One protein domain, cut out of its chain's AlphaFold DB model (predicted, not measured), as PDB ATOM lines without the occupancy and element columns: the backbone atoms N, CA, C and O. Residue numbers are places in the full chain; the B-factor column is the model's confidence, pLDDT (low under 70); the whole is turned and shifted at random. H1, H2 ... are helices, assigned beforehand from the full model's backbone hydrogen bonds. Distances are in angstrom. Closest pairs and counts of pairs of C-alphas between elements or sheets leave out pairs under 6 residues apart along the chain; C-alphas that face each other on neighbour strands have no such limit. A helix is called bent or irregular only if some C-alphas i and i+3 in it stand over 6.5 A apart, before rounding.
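Overview. This is residues 40 to 137 of the 223 residues of an uncharacterized protein of Nesidiocoris tenuis (UniProt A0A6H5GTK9). One long helix, H1, runs along the length of the domain; H2 folds back over its later part as a hairpin, and H4 packs on its first part. H7 packs on H4 and on the short H3 at one end, the free tip of residues 62 to 68 sticks out at the other, and of the two small helices that touch no other helix, H5 is near H1 and H2 while H6 lies farther out, apart from both. The printed part has 98 residues with seven named helices, H1 to H7 in order, and no named strand; its class is all helix. It is compact, with a radius of gyration of the C-alphas of 13.3 A, and spans 37 by 25 by 24 A, only just elongated.

Along the chain. Find C-alpha 40 at (47.675, 4.380, 34.445); from there H1, residues 40 to 64, runs 36.1 A to C-alpha 64 at (24.510, -17.802, 50.960). Near residue 56 it has a kink of 28 degrees, and it is only just irregular: C-alphas 56 and 59 are 6.7 A apart. Next come H2, residues 69 to 82, 20.1 A long, and H3, residues 88 to 91. H4, residues 93 to 103, is 15.5 A long and irregular, with C-alphas 94 and 97 8.0 A apart. After H5, residues 106 to 109, and H6, residues 117 to 123, look for H7, residues 128 to 137, which runs 14.2 A to C-alpha 137 at (58.620, -5.147, 50.580).

Arrangement. Start at Glu 50 and Ile 80, the closest C-alphas of the helical hairpin H1 and H2, 6.6 A apart. H2 touches residues 50 to 61 of H1 alone, opposite ways at a steep tilt of 36 degrees, only just past shallow. H4 touches residues 40 to 51 of H1 alone, the same way at a shallow tilt of 29 degrees, closest at the C-alphas of Ala 47 and Val 102, 6.2 A. H7 touches H4 opposite ways at a steep tilt of 38 degrees, only just past shallow, with the C-alphas of Cys 96 and Lys 129 closest at 5.9 A. H7 also touches H3, where the C-alphas of Glu 89 and Met 136 are closest at 4.5 A. H5 and H6 are close but not clearly touching, with the C-alphas of Ala 106 and Val 120 closest at 6.6 A; H1 and H6 are apart. Every O i to N i+4 pair is within hydrogen-bond range in H2, H6 and H7, against 19 of 21 in H1 and 4 of 7 in H4; H3 and H5 are too short for such a pair.

Size, cuts and confidence. Look to Arg 63 and Phe 137 for the two C-alphas farthest apart, 38.4 A. The printed part has no cut and no long link. The pLDDT is under 70 at residues 105 to 109 and residue 125.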
ATOM      1  N   THR A  40      48.939   3.645  34.308       92.69
ATOM      2  CA  THR A  40      47.675   4.380  34.445       92.69
ATOM      3  C   THR A  40      46.515   3.645  33.783       92.69
ATOM      4  O   THR A  40      45.441   3.525  34.368       92.69
ATOM      5  N   TRP A  41      46.737   3.128  32.573       92.62
ATOM      6  CA  TRP A  41      45.732   2.400  31.807       92.62
ATOM      7  C   TRP A  41      45.378   1.065  32.463       92.62
ATOM      8  O   TRP A  41      44.208   0.795  32.718       92.62
ATOM      9  N   HIS A  42      46.392   0.288  32.847       95.06
ATOM     10  CA  HIS A  42      46.180  -0.977  33.542       95.06
ATOM     11  C   HIS A  42      45.436  -0.793  34.869       95.06
ATOM     12  O   HIS A  42      44.535  -1.562  35.174       95.06
ATOM     13  N   THR A  43      45.737   0.273  35.616       94.75
ATOM     14  CA  THR A  43      45.025   0.586  36.864       94.75
ATOM     15  C   THR A  43      43.529   0.818  36.616       94.75
ATOM     16  O   THR A  43      42.703   0.349  37.394       94.75
ATOM     17  N   LYS A  44      43.158   1.509  35.528       94.00
ATOM     18  CA  LYS A  44      41.744   1.713  35.167       94.00
ATOM     19  C   LYS A  44      41.056   0.394  34.826       94.00
ATOM     20  O   LYS A  44      39.977   0.133  35.338       94.00
ATOM     21  N   LEU A  45      41.709  -0.454  34.035       93.81
ATOM     22  CA  LEU A  45      41.170  -1.772  33.697       93.81
ATOM     23  C   LEU A  45      41.031  -2.675  34.927       93.81
ATOM     24  O   LEU A  45      40.025  -3.364  35.067       93.81
ATOM     25  N   ALA A  46      42.007  -2.654  35.835       93.44
ATOM     26  CA  ALA A  46      41.946  -3.389  37.093       93.44
ATOM     27  C   ALA A  46      40.771  -2.911  37.963       93.44
ATOM     28  O   ALA A  46      40.027  -3.738  38.482       93.44
ATOM     29  N   ALA A  47      40.557  -1.593  38.047       92.31
ATOM     30  CA  ALA A  47      39.427  -0.987  38.747       92.31
ATOM     31  C   ALA A  47      38.067  -1.373  38.136       92.31
ATOM     32  O   ALA A  47      37.140  -1.749  38.849       92.31
ATOM     33  N   GLU A  48      37.934  -1.306  36.811       92.38
ATOM     34  CA  GLU A  48      36.705  -1.695  36.105       92.38
ATOM     35  C   GLU A  48      36.401  -3.185  36.281       92.38
ATOM     36  O   GLU A  48      35.253  -3.565  36.534       92.38
ATOM     37  N   LYS A  49      37.439  -4.023  36.201       92.69
ATOM     38  CA  LYS A  49      37.334  -5.464  36.418       92.69
ATOM     39  C   LYS A  49      36.916  -5.791  37.849       92.69
ATOM     40  O   LYS A  49      36.008  -6.591  38.033       92.69
ATOM     41  N   GLU A  50      37.507  -5.134  38.845       90.62
ATOM     42  CA  GLU A  50      37.121  -5.289  40.252       90.62
ATOM     43  C   GLU A  50      35.636  -4.963  40.464       90.62
ATOM     44  O   GLU A  50      34.922  -5.739  41.096       90.62
ATOM     45  N   ILE A  51      35.134  -3.868  39.882       89.81
ATOM     46  CA  ILE A  51      33.709  -3.497  39.963       89.81
ATOM     47  C   ILE A  51      32.821  -4.567  39.310       89.81
ATOM     48  O   ILE A  51      31.741  -4.875  39.824       89.81
ATOM     49  N   ALA A  52      33.239  -5.121  38.171       91.38
ATOM     50  CA  ALA A  52      32.499  -6.180  37.487       91.38
ATOM     51  C   ALA A  52      32.460  -7.473  38.320       91.38
ATOM     52  O   ALA A  52      31.381  -8.030  38.544       91.38
ATOM     53  N   ASP A  53      33.610  -7.900  38.842       90.81
ATOM     54  CA  ASP A  53      33.733  -9.096  39.674       90.81
ATOM     55  C   ASP A  53      32.948  -8.920  40.983       90.81
ATOM     56  O   ASP A  53      32.198  -9.812  41.388       90.81
ATOM     57  N   TYR A  54      32.978  -7.727  41.576       88.06
ATOM     58  CA  TYR A  54      32.164  -7.374  42.736       88.06
ATOM     59  C   TYR A  54      30.662  -7.554  42.479       88.06
ATOM     60  O   TYR A  54      29.963  -8.213  43.256       88.06
ATOM     61  N   LYS A  55      30.155  -7.013  41.362       87.69
ATOM     62  CA  LYS A  55      28.743  -7.161  40.971       87.69
ATOM     63  C   LYS A  55      28.347  -8.626  40.787       87.69
ATOM     64  O   LYS A  55      27.200  -8.970  41.058       87.69
ATOM     65  N   SER A  56      29.276  -9.480  40.357       91.38
ATOM     66  CA  SER A  56      29.033 -10.918  40.206       91.38
ATOM     67  C   SER A  56      28.987 -11.667  41.545       91.38
ATOM     68  O   SER A  56      28.206 -12.606  41.704       91.38
ATOM     69  N   VAL A  57      29.772 -11.223  42.532       90.69
ATOM     70  CA  VAL A  57      29.870 -11.850  43.860       90.69
ATOM     71  C   VAL A  57      28.715 -11.434  44.768       90.69
ATOM     72  O   VAL A  57      28.254 -12.234  45.583       90.69
ATOM     73  N   TRP A  58      28.196 -10.216  44.609       88.38
ATOM     74  CA  TRP A  58      27.146  -9.671  45.473       88.38
ATOM     75  C   TRP A  58      25.907 -10.586  45.591       88.38
ATOM     76  O   TRP A  58      25.551 -10.938  46.714       88.38
ATOM     77  N   PRO A  59      25.293 -11.100  44.503       90.06
ATOM     78  CA  PRO A  59      24.158 -12.023  44.606       90.06
ATOM     79  C   PRO A  59      24.474 -13.333  45.344       90.06
ATOM     80  O   PRO A  59      23.578 -13.915  45.956       90.06
ATOM     81  N   ILE A  60      25.724 -13.806  45.299       91.44
ATOM     82  CA  ILE A  60      26.157 -15.030  45.991       91.44
ATOM     83  C   ILE A  60      26.121 -14.805  47.503       91.44
ATOM     84  O   ILE A  60      25.630 -15.662  48.235       91.44
ATOM     85  N   VAL A  61      26.555 -13.629  47.961       88.31
ATOM     86  CA  VAL A  61      26.505 -13.252  49.379       88.31
ATOM     87  C   VAL A  61      25.072 -13.304  49.906       88.31
ATOM     88  O   VAL A  61      24.826 -13.995  50.893       88.31
ATOM     89  N   PHE A  62      24.109 -12.687  49.206       87.88
ATOM     90  CA  PHE A  62      22.697 -12.713  49.626       87.88
ATOM     91  C   PHE A  62      22.100 -14.117  49.621       87.88
ATOM     92  O   PHE A  62      21.358 -14.470  50.533       87.88
ATOM     93  N   ARG A  63      22.433 -14.940  48.622       92.06
ATOM     94  CA  ARG A  63      21.925 -16.319  48.540       92.06
ATOM     95  C   ARG A  63      22.538 -17.235  49.593       92.06
ATOM     96  O   ARG A  63      21.863 -18.145  50.057       92.06
ATOM     97  N   SER A  64      23.793 -16.994  49.970       92.19
ATOM     98  CA  SER A  64      24.510 -17.802  50.960       92.19
ATOM     99  C   SER A  64      23.997 -17.625  52.390       92.19
ATOM    100  O   SER A  64      24.355 -18.421  53.250       92.19
ATOM    101  N   GLN A  65      23.197 -16.581  52.654       89.00
ATOM    102  CA  GLN A  65      22.739 -16.202  54.000       89.00
ATOM    103  C   GLN A  65      23.885 -16.050  55.019       89.00
ATOM    104  O   GLN A  65      23.680 -16.149  56.229       89.00
ATOM    105  N   ALA A  66      25.113 -15.799  54.550       84.88
ATOM    106  CA  ALA A  66      26.219 -15.456  55.425       84.88
ATOM    107  C   ALA A  66      25.890 -14.104  56.064       84.88
ATOM    108  O   ALA A  66      26.025 -13.082  55.414       84.88
ATOM    109  N   ASN A  67      25.421 -14.083  57.309       81.62
ATOM    110  CA  ASN A  67      24.958 -12.849  57.958       81.62
ATOM    111  C   ASN A  67      26.035 -12.175  58.817       81.62
ATOM    112  O   ASN A  67      25.767 -11.185  59.493       81.62
ATOM    113  N   THR A  68      27.258 -12.706  58.828       89.81
ATOM    114  CA  THR A  68      28.348 -12.151  59.628       89.81
ATOM    115  C   THR A  68      29.144 -11.124  58.810       89.81
ATOM    116  O   THR A  68      29.761 -11.483  57.802       89.81
ATOM    117  N   PRO A  69      29.227  -9.852  59.252       83.31
ATOM    118  CA  PRO A  69      29.991  -8.813  58.553       83.31
ATOM    119  C   PRO A  69      31.466  -9.176  58.343       83.31
ATOM    120  O   PRO A  69      32.097  -8.744  57.381       83.31
ATOM    121  N   SER A  70      32.031  -9.993  59.235       87.25
ATOM    122  CA  SER A  70      33.397 -10.508  59.113       87.25
ATOM    123  C   SER A  70      33.575 -11.408  57.888       87.25
ATOM    124  O   SER A  70      34.575 -11.281  57.186       87.25
ATOM    125  N   SER A  71      32.603 -12.277  57.585       89.00
ATOM    126  CA  SER A  71      32.663 -13.152  56.408       89.00
ATOM    127  C   SER A  71      32.586 -12.352  55.114       89.00
ATOM    128  O   SER A  71      33.326 -12.638  54.173       89.00
ATOM    129  N   TRP A  72      31.759 -11.302  55.087       86.56
ATOM    130  CA  TRP A  72      31.693 -10.365  53.966       86.56
ATOM    131  C   TRP A  72      33.043  -9.703  53.732       86.56
ATOM    132  O   TRP A  72      33.594  -9.808  52.639       86.56
ATOM    133  N   LYS A  73      33.629  -9.104  54.775       85.19
ATOM    134  CA  LYS A  73      34.955  -8.472  54.689       85.19
ATOM    135  C   LYS A  73      36.015  -9.426  54.136       85.19
ATOM    136  O   LYS A  73      36.787  -9.019  53.273       85.19
ATOM    137  N   THR A  74      36.035 -10.680  54.585       88.75
ATOM    138  CA  THR A  74      36.982 -11.694  54.094       88.75
ATOM    139  C   THR A  74      36.755 -12.025  52.622       88.75
ATOM    140  O   THR A  74      37.711 -12.019  51.847       88.75
ATOM    141  N   LEU A  75      35.506 -12.269  52.217       88.81
ATOM    142  CA  LEU A  75      35.164 -12.563  50.825       88.81
ATOM    143  C   LEU A  75      35.573 -11.411  49.905       88.81
ATOM    144  O   LEU A  75      36.234 -11.623  48.893       88.81
ATOM    145  N   PHE A  76      35.241 -10.182  50.286       86.12
ATOM    146  CA  PHE A  76      35.593  -9.009  49.500       86.12
ATOM    147  C   PHE A  76      37.092  -8.763  49.466       86.12
ATOM    148  O   PHE A  76      37.638  -8.514  48.396       86.12
ATOM    149  N   SER A  77      37.787  -8.928  50.591       87.81
ATOM    150  CA  SER A  77      39.248  -8.874  50.603       87.81
ATOM    151  C   SER A  77      39.859  -9.906  49.650       87.81
ATOM    152  O   SER A  77      40.863  -9.598  49.014       87.81
ATOM    153  N   ALA A  78      39.274 -11.102  49.522       90.50
ATOM    154  CA  ALA A  78      39.744 -12.127  48.591       90.50
ATOM    155  C   ALA A  78      39.474 -11.761  47.117       90.50
ATOM    156  O   ALA A  78      40.333 -11.978  46.258       90.50
ATOM    157  N   VAL A  79      38.321 -11.158  46.814       90.88
ATOM    158  CA  VAL A  79      37.999 -10.654  45.466       90.88
ATOM    159  C   VAL A  79      38.954  -9.529  45.070       90.88
ATOM    160  O   VAL A  79      39.558  -9.587  44.003       90.88
ATOM    161  N   ILE A  80      39.179  -8.552  45.952       90.00
ATOM    162  CA  ILE A  80      40.115  -7.441  45.710       90.00
ATOM    163  C   ILE A  80      41.541  -7.977  45.526       90.00
ATOM    164  O   ILE A  80      42.243  -7.584  44.593       90.00
ATOM    165  N   ALA A  81      41.961  -8.916  46.383       90.31
ATOM    166  CA  ALA A  81      43.279  -9.540  46.305       90.31
ATOM    167  C   ALA A  81      43.518 -10.272  44.973       90.31
ATOM    168  O   ALA A  81      44.614 -10.203  44.419       90.31
ATOM    169  N   SER A  82      42.501 -10.962  44.454       91.50
ATOM    170  CA  SER A  82      42.616 -11.754  43.221       91.50
ATOM    171  C   SER A  82      42.485 -10.934  41.935       91.50
ATOM    172  O   SER A  82      42.998 -11.353  40.899       91.50
ATOM    173  N   THR A  83      41.830  -9.772  41.987       91.38
ATOM    174  CA  THR A  83      41.476  -8.982  40.798       91.38
ATOM    175  C   THR A  83      42.318  -7.713  40.702       91.38
ATOM    176  O   THR A  83      43.238  -7.642  39.887       91.38
ATOM    177  N   ALA A  84      42.054  -6.739  41.571       90.50
ATOM    178  CA  ALA A  84      42.684  -5.423  41.578       90.50
ATOM    179  C   ALA A  84      44.143  -5.450  42.036       90.50
ATOM    180  O   ALA A  84      44.962  -4.655  41.575       90.50
ATOM    181  N   LEU A  85      44.475  -6.363  42.952       91.06
ATOM    182  CA  LEU A  85      45.818  -6.475  43.520       91.06
ATOM    183  C   LEU A  85      46.712  -7.495  42.809       91.06
ATOM    184  O   LEU A  85      47.827  -7.760  43.270       91.06
ATOM    185  N   TYR A  86      46.273  -8.043  41.676       93.62
ATOM    186  CA  TYR A  86      47.094  -8.970  40.912       93.62
ATOM    187  C   TYR A  86      48.398  -8.296  40.458       93.62
ATOM    188  O   TYR A  86      48.396  -7.303  39.729       93.62
ATOM    189  N   ALA A  87      49.530  -8.830  40.925       92.00
ATOM    190  CA  ALA A  87      50.867  -8.283  40.681       92.00
ATOM    191  C   ALA A  87      51.027  -6.789  41.049       92.00
ATOM    192  O   ALA A  87      51.937  -6.122  40.552       92.00
ATOM    193  N   ALA A  88      50.177  -6.265  41.941       93.69
ATOM    194  CA  ALA A  88      50.165  -4.858  42.345       93.69
ATOM    195  C   ALA A  88      51.524  -4.369  42.868       93.69
ATOM    196  O   ALA A  88      51.885  -3.211  42.681       93.69
ATOM    197  N   GLU A  89      52.322  -5.269  43.437       92.31
ATOM    198  CA  GLU A  89      53.683  -5.013  43.912       92.31
ATOM    199  C   GLU A  89      54.595  -4.368  42.848       92.31
ATOM    200  O   GLU A  89      55.519  -3.631  43.188       92.31
ATOM    201  N   ALA A  90      54.344  -4.618  41.560       90.44
ATOM    202  CA  ALA A  90      55.159  -4.076  40.476       90.44
ATOM    203  C   ALA A  90      54.684  -2.703  39.969       90.44
ATOM    204  O   ALA A  90      55.506  -1.909  39.513       90.44
ATOM    205  N   TRP A  91      53.378  -2.417  40.019       92.56
ATOM    206  CA  TRP A  91      52.785  -1.313  39.250       92.56
ATOM    207  C   TRP A  91      51.900  -0.355  40.054       92.56
ATOM    208  O   TRP A  91      51.751   0.808  39.672       92.56
ATOM    209  N   SER A  92      51.303  -0.794  41.162       93.19
ATOM    210  CA  SER A  92      50.181  -0.070  41.769       93.19
ATOM    211  C   SER A  92      50.591   1.074  42.695       93.19
ATOM    212  O   SER A  92      49.750   1.907  43.033       93.19
ATOM    213  N   PHE A  93      51.868   1.170  43.084       90.75
ATOM    214  CA  PHE A  93      52.330   2.133  44.090       90.75
ATOM    215  C   PHE A  93      51.928   3.581  43.763       90.75
ATOM    216  O   PHE A  93      51.377   4.280  44.612       90.75
ATOM    217  N   TYR A  94      52.111   4.004  42.510       91.31
ATOM    218  CA  TYR A  94      51.752   5.351  42.047       91.31
ATOM    219  C   TYR A  94      50.242   5.576  41.896       91.31
ATOM    220  O   TYR A  94      49.790   6.716  41.813       91.31
ATOM    221  N   HIS A  95      49.456   4.505  41.871       93.50
ATOM    222  CA  HIS A  95      48.021   4.538  41.607       93.50
ATOM    223  C   HIS A  95      47.186   3.994  42.773       93.50
ATOM    224  O   HIS A  95      45.998   3.718  42.607       93.50
ATOM    225  N   CYS A  96      47.771   3.900  43.974       91.81
ATOM    226  CA  CYS A  96      47.084   3.365  45.150       91.81
ATOM    227  C   CYS A  96      45.797   4.130  45.486       91.81
ATOM    228  O   CYS A  96      44.828   3.517  45.907       91.81
ATOM    229  N   GLU A  97      45.774   5.453  45.296       89.38
ATOM    230  CA  GLU A  97      44.580   6.278  45.545       89.38
ATOM    231  C   GLU A  97      43.421   5.920  44.612       89.38
ATOM    232  O   GLU A  97      42.260   5.997  45.004       89.38
ATOM    233  N   LEU A  98      43.724   5.537  43.367       90.12
ATOM    234  CA  LEU A  98      42.701   5.150  42.404       90.12
ATOM    235  C   LEU A  98      42.113   3.792  42.792       90.12
ATOM    236  O   LEU A  98      40.896   3.672  42.847       90.12
ATOM    237  N   LEU A  99      42.961   2.822  43.145       90.00
ATOM    238  CA  LEU A  99      42.516   1.505  43.613       90.00
ATOM    239  C   LEU A  99      41.753   1.586  44.945       90.00
ATOM    240  O   LEU A  99      40.724   0.941  45.108       90.00
ATOM    241  N   GLU A 100      42.198   2.430  45.882       88.50
ATOM    242  CA  GLU A 100      41.510   2.619  47.167       88.50
ATOM    243  C   GLU A 100      40.087   3.165  46.953       88.50
ATOM    244  O   GLU A 100      39.165   2.747  47.642       88.50
ATOM    245  N   ARG A 101      39.850   4.021  45.947       85.75
ATOM    246  CA  ARG A 101      38.487   4.497  45.627       85.75
ATOM    247  C   ARG A 101      37.544   3.386  45.175       85.75
ATOM    248  O   ARG A 101      36.346   3.503  45.420       85.75
ATOM    249  N   VAL A 102      38.062   2.343  44.528       82.69
ATOM    250  CA  VAL A 102      37.252   1.207  44.069       82.69
ATOM    251  C   VAL A 102      36.820   0.356  45.259       82.69
ATOM    252  O   VAL A 102      35.628   0.088  45.415       82.69
ATOM    253  N   GLN A 103      37.752   0.075  46.175       82.00
ATOM    254  CA  GLN A 103      37.463  -0.603  47.440       82.00
ATOM    255  C   GLN A 103      36.446   0.166  48.302       82.00
ATOM    256  O   GLN A 103      35.673  -0.432  49.042       82.00
ATOM    257  N   VAL A 104      36.439   1.498  48.230       75.19
ATOM    258  CA  VAL A 104      35.567   2.370  49.038       75.19
ATOM    259  C   VAL A 104      34.172   2.529  48.401       75.19
ATOM    260  O   VAL A 104      33.346   3.308  48.874       75.19
ATOM    261  N   THR A 105      33.840   1.782  47.344       69.31
ATOM    262  CA  THR A 105      32.472   1.802  46.809       69.31
ATOM    263  C   THR A 105      31.479   1.252  47.849       69.31
ATOM    264  O   THR A 105      31.546   0.106  48.288       69.31
ATOM    265  N   ALA A 106      30.555   2.124  48.274       56.28
ATOM    266  CA  ALA A 106      29.663   1.988  49.436       56.28
ATOM    267  C   ALA A 106      28.792   0.714  49.473       56.28
ATOM    268  O   ALA A 106      28.267   0.344  50.526       56.28
ATOM    269  N   ALA A 107      28.685   0.004  48.348       59.38
ATOM    270  CA  ALA A 107      27.924  -1.231  48.236       59.38
ATOM    271  C   ALA A 107      28.360  -2.288  49.266       59.38
ATOM    272  O   ALA A 107      27.508  -3.006  49.776       59.38
ATOM    273  N   LEU A 108      29.648  -2.326  49.633       60.34
ATOM    274  CA  LEU A 108      30.253  -3.321  50.534       60.34
ATOM    275  C   LEU A 108      29.616  -3.418  51.922       60.34
ATOM    276  O   LEU A 108      29.693  -4.458  52.574       60.34
ATOM    277  N   LEU A 109      29.005  -2.331  52.384       65.75
ATOM    278  CA  LEU A 109      28.449  -2.214  53.731       65.75
ATOM    279  C   LEU A 109      26.928  -2.026  53.717       65.75
ATOM    280  O   LEU A 109      26.345  -1.715  54.752       65.75
ATOM    281  N   GLY A 110      26.290  -2.156  52.548       72.62
ATOM    282  CA  GLY A 110      24.895  -1.745  52.376       72.62
ATOM    283  C   GLY A 110      24.693  -0.237  52.577       72.62
ATOM    284  O   GLY A 110      23.575   0.209  52.820       72.62
ATOM    285  N   LEU A 111      25.770   0.550  52.497       77.12
ATOM    286  CA  LEU A 111      25.715   1.999  52.604       77.12
ATOM    287  C   LEU A 111      25.156   2.572  51.297       77.12
ATOM    288  O   LEU A 111      25.479   2.109  50.200       77.12
ATOM    289  N   GLY A 112      24.310   3.595  51.408       77.31
ATOM    290  CA  GLY A 112      23.755   4.276  50.241       77.31
ATOM    291  C   GLY A 112      24.857   4.876  49.362       77.31
ATOM    292  O   GLY A 112      25.918   5.266  49.855       77.31
ATOM    293  N   TRP A 113      24.590   5.008  48.059       74.12
ATOM    294  CA  TRP A 113      25.510   5.610  47.079       74.12
ATOM    295  C   TRP A 113      25.899   7.061  47.413       74.12
ATOM    296  O   TRP A 113      26.902   7.561  46.912       74.12
ATOM    297  N   SER A 114      25.127   7.727  48.272       83.38
ATOM    298  CA  SER A 114      25.377   9.077  48.780       83.38
ATOM    299  C   SER A 114      26.390   9.140  49.927       83.38
ATOM    300  O   SER A 114      26.704  10.234  50.394       83.38
ATOM    301  N   THR A 115      26.894   8.002  50.412       83.75
ATOM    302  CA  THR A 115      27.775   7.981  51.584       83.75
ATOM    303  C   THR A 115      29.131   8.612  51.255       83.75
ATOM    304  O   THR A 115      29.815   8.146  50.341       83.75
ATOM    305  N   PRO A 116      29.571   9.638  52.006       84.31
ATOM    306  CA  PRO A 116      30.874  10.252  51.798       84.31
ATOM    307  C   PRO A 116      32.039   9.259  51.925       84.31
ATOM    308  O   PRO A 116      32.100   8.468  52.869       84.31
ATOM    309  N   TYR A 117      33.025   9.370  51.030       78.88
ATOM    310  CA  TYR A 117      34.188   8.470  50.972       78.88
ATOM    311  C   TYR A 117      34.971   8.363  52.289       78.88
ATOM    312  O   TYR A 117      35.497   7.300  52.607       78.88
ATOM    313  N   TYR A 118      35.055   9.443  53.073       84.06
ATOM    314  CA  TYR A 118      35.803   9.435  54.332       84.06
ATOM    315  C   TYR A 118      35.165   8.521  55.394       84.06
ATOM    316  O   TYR A 118      35.896   7.900  56.162       84.06
ATOM    317  N   LEU A 119      33.831   8.381  55.406       82.88
ATOM    318  CA  LEU A 119      33.129   7.479  56.328       82.88
ATOM    319  C   LEU A 119      33.377   6.020  55.960       82.88
ATOM    320  O   LEU A 119      33.704   5.202  56.820       82.88
ATOM    321  N   VAL A 120      33.294   5.703  54.668       80.56
ATOM    322  CA  VAL A 120      33.579   4.348  54.186       80.56
ATOM    323  C   VAL A 120      35.045   3.986  54.461       80.56
ATOM    324  O   VAL A 120      35.340   2.881  54.927       80.56
ATOM    325  N   ARG A 121      35.968   4.942  54.297       81.38
ATOM    326  CA  ARG A 121      37.378   4.757  54.662       81.38
ATOM    327  C   ARG A 121      37.563   4.485  56.156       81.38
ATOM    328  O   ARG A 121      38.315   3.584  56.495       81.38
ATOM    329  N   ALA A 122      36.854   5.198  57.033       81.31
ATOM    330  CA  ALA A 122      36.919   4.972  58.480       81.31
ATOM    331  C   ALA A 122      36.396   3.582  58.891       81.31
ATOM    332  O   ALA A 122      36.901   2.978  59.833       81.31
ATOM    333  N   SER A 123      35.405   3.055  58.169       75.50
ATOM    334  CA  SER A 123      34.842   1.722  58.431       75.50
ATOM    335  C   SER A 123      35.697   0.559  57.899       75.50
ATOM    336  O   SER A 123      35.554  -0.585  58.345       75.50
ATOM    337  N   THR A 124      36.606   0.847  56.963       73.25
ATOM    338  CA  THR A 124      37.500  -0.140  56.354       73.25
ATOM    339  C   THR A 124      38.799  -0.194  57.151       73.25
ATOM    340  O   THR A 124      39.561   0.763  57.198       73.25
ATOM    341  N   THR A 125      39.055  -1.318  57.819       63.31
ATOM    342  CA  THR A 125      40.075  -1.402  58.881       63.31
ATOM    343  C   THR A 125      41.520  -1.322  58.368       63.31
ATOM    344  O   THR A 125      42.423  -0.982  59.129       63.31
ATOM    345  N   THR A 126      41.773  -1.617  57.091       81.06
ATOM    346  CA  THR A 126      43.127  -1.646  56.526       81.06
ATOM    347  C   THR A 126      43.221  -0.858  55.228       81.06
ATOM    348  O   THR A 126      42.556  -1.156  54.239       81.06
ATOM    349  N   HIS A 127      44.114   0.134  55.219       87.00
ATOM    350  CA  HIS A 127      44.446   0.882  54.012       87.00
ATOM    351  C   HIS A 127      45.099  -0.030  52.973       87.00
ATOM    352  O   HIS A 127      46.137  -0.644  53.241       87.00
ATOM    353  N   LEU A 128      44.554  -0.032  51.756       87.75
ATOM    354  CA  LEU A 128      45.087  -0.786  50.619       87.75
ATOM    355  C   LEU A 128      46.570  -0.490  50.365       87.75
ATOM    356  O   LEU A 128      47.356  -1.389  50.075       87.75
ATOM    357  N   LYS A 129      46.974   0.768  50.574       90.31
ATOM    358  CA  LYS A 129      48.368   1.225  50.502       90.31
ATOM    359  C   LYS A 129      49.320   0.405  51.366       90.31
ATOM    360  O   LYS A 129      50.423   0.094  50.927       90.31
ATOM    361  N   LEU A 130      48.909   0.060  52.587       90.56
ATOM    362  CA  LEU A 130      49.736  -0.739  53.491       90.56
ATOM    363  C   LEU A 130      49.850  -2.177  52.993       90.56
ATOM    364  O   LEU A 130      50.919  -2.773  53.096       90.56
ATOM    365  N   HIS A 131      48.776  -2.717  52.418       90.31
ATOM    366  CA  HIS A 131      48.779  -4.059  51.851       90.31
ATOM    367  C   HIS A 131      49.699  -4.149  50.626       90.31
ATOM    368  O   HIS A 131      50.578  -5.007  50.581       90.31
ATOM    369  N   ILE A 132      49.568  -3.198  49.694       93.19
ATOM    370  CA  ILE A 132      50.448  -3.055  48.527       93.19
ATOM    371  C   ILE A 132      51.897  -2.882  48.982       93.19
ATOM    372  O   ILE A 132      52.770  -3.627  48.547       93.19
ATOM    373  N   GLY A 133      52.155  -1.951  49.904       93.56
ATOM    374  CA  GLY A 133      53.496  -1.704  50.427       93.56
ATOM    375  C   GLY A 133      54.107  -2.954  51.061       93.56
ATOM    376  O   GLY A 133      55.248  -3.299  50.758       93.56
ATOM    377  N   LYS A 134      53.346  -3.685  51.885       93.69
ATOM    378  CA  LYS A 134      53.792  -4.954  52.478       93.69
ATOM    379  C   LYS A 134      54.149  -5.984  51.403       93.69
ATOM    380  O   LYS A 134      55.192  -6.624  51.530       93.69
ATOM    381  N   GLY A 135      53.331  -6.116  50.359       93.00
ATOM    382  CA  GLY A 135      53.622  -6.977  49.211       93.00
ATOM    383  C   GLY A 135      54.920  -6.575  48.511       93.00
ATOM    384  O   GLY A 135      55.840  -7.380  48.397       93.00
ATOM    385  N   MET A 136      55.071  -5.291  48.175       93.75
ATOM    386  CA  MET A 136      56.291  -4.750  47.559       93.75
ATOM    387  C   MET A 136      57.547  -5.062  48.377       93.75
ATOM    388  O   MET A 136      58.554  -5.510  47.829       93.75
ATOM    389  N   PHE A 137      57.495  -4.845  49.694       94.19
ATOM    390  CA  PHE A 137      58.620  -5.147  50.580       94.19
ATOM    391  C   PHE A 137      58.899  -6.647  50.669       94.19
ATOM    392  O   PHE A 137      60.062  -7.044  50.623       94.19
TER     393      PHE A 137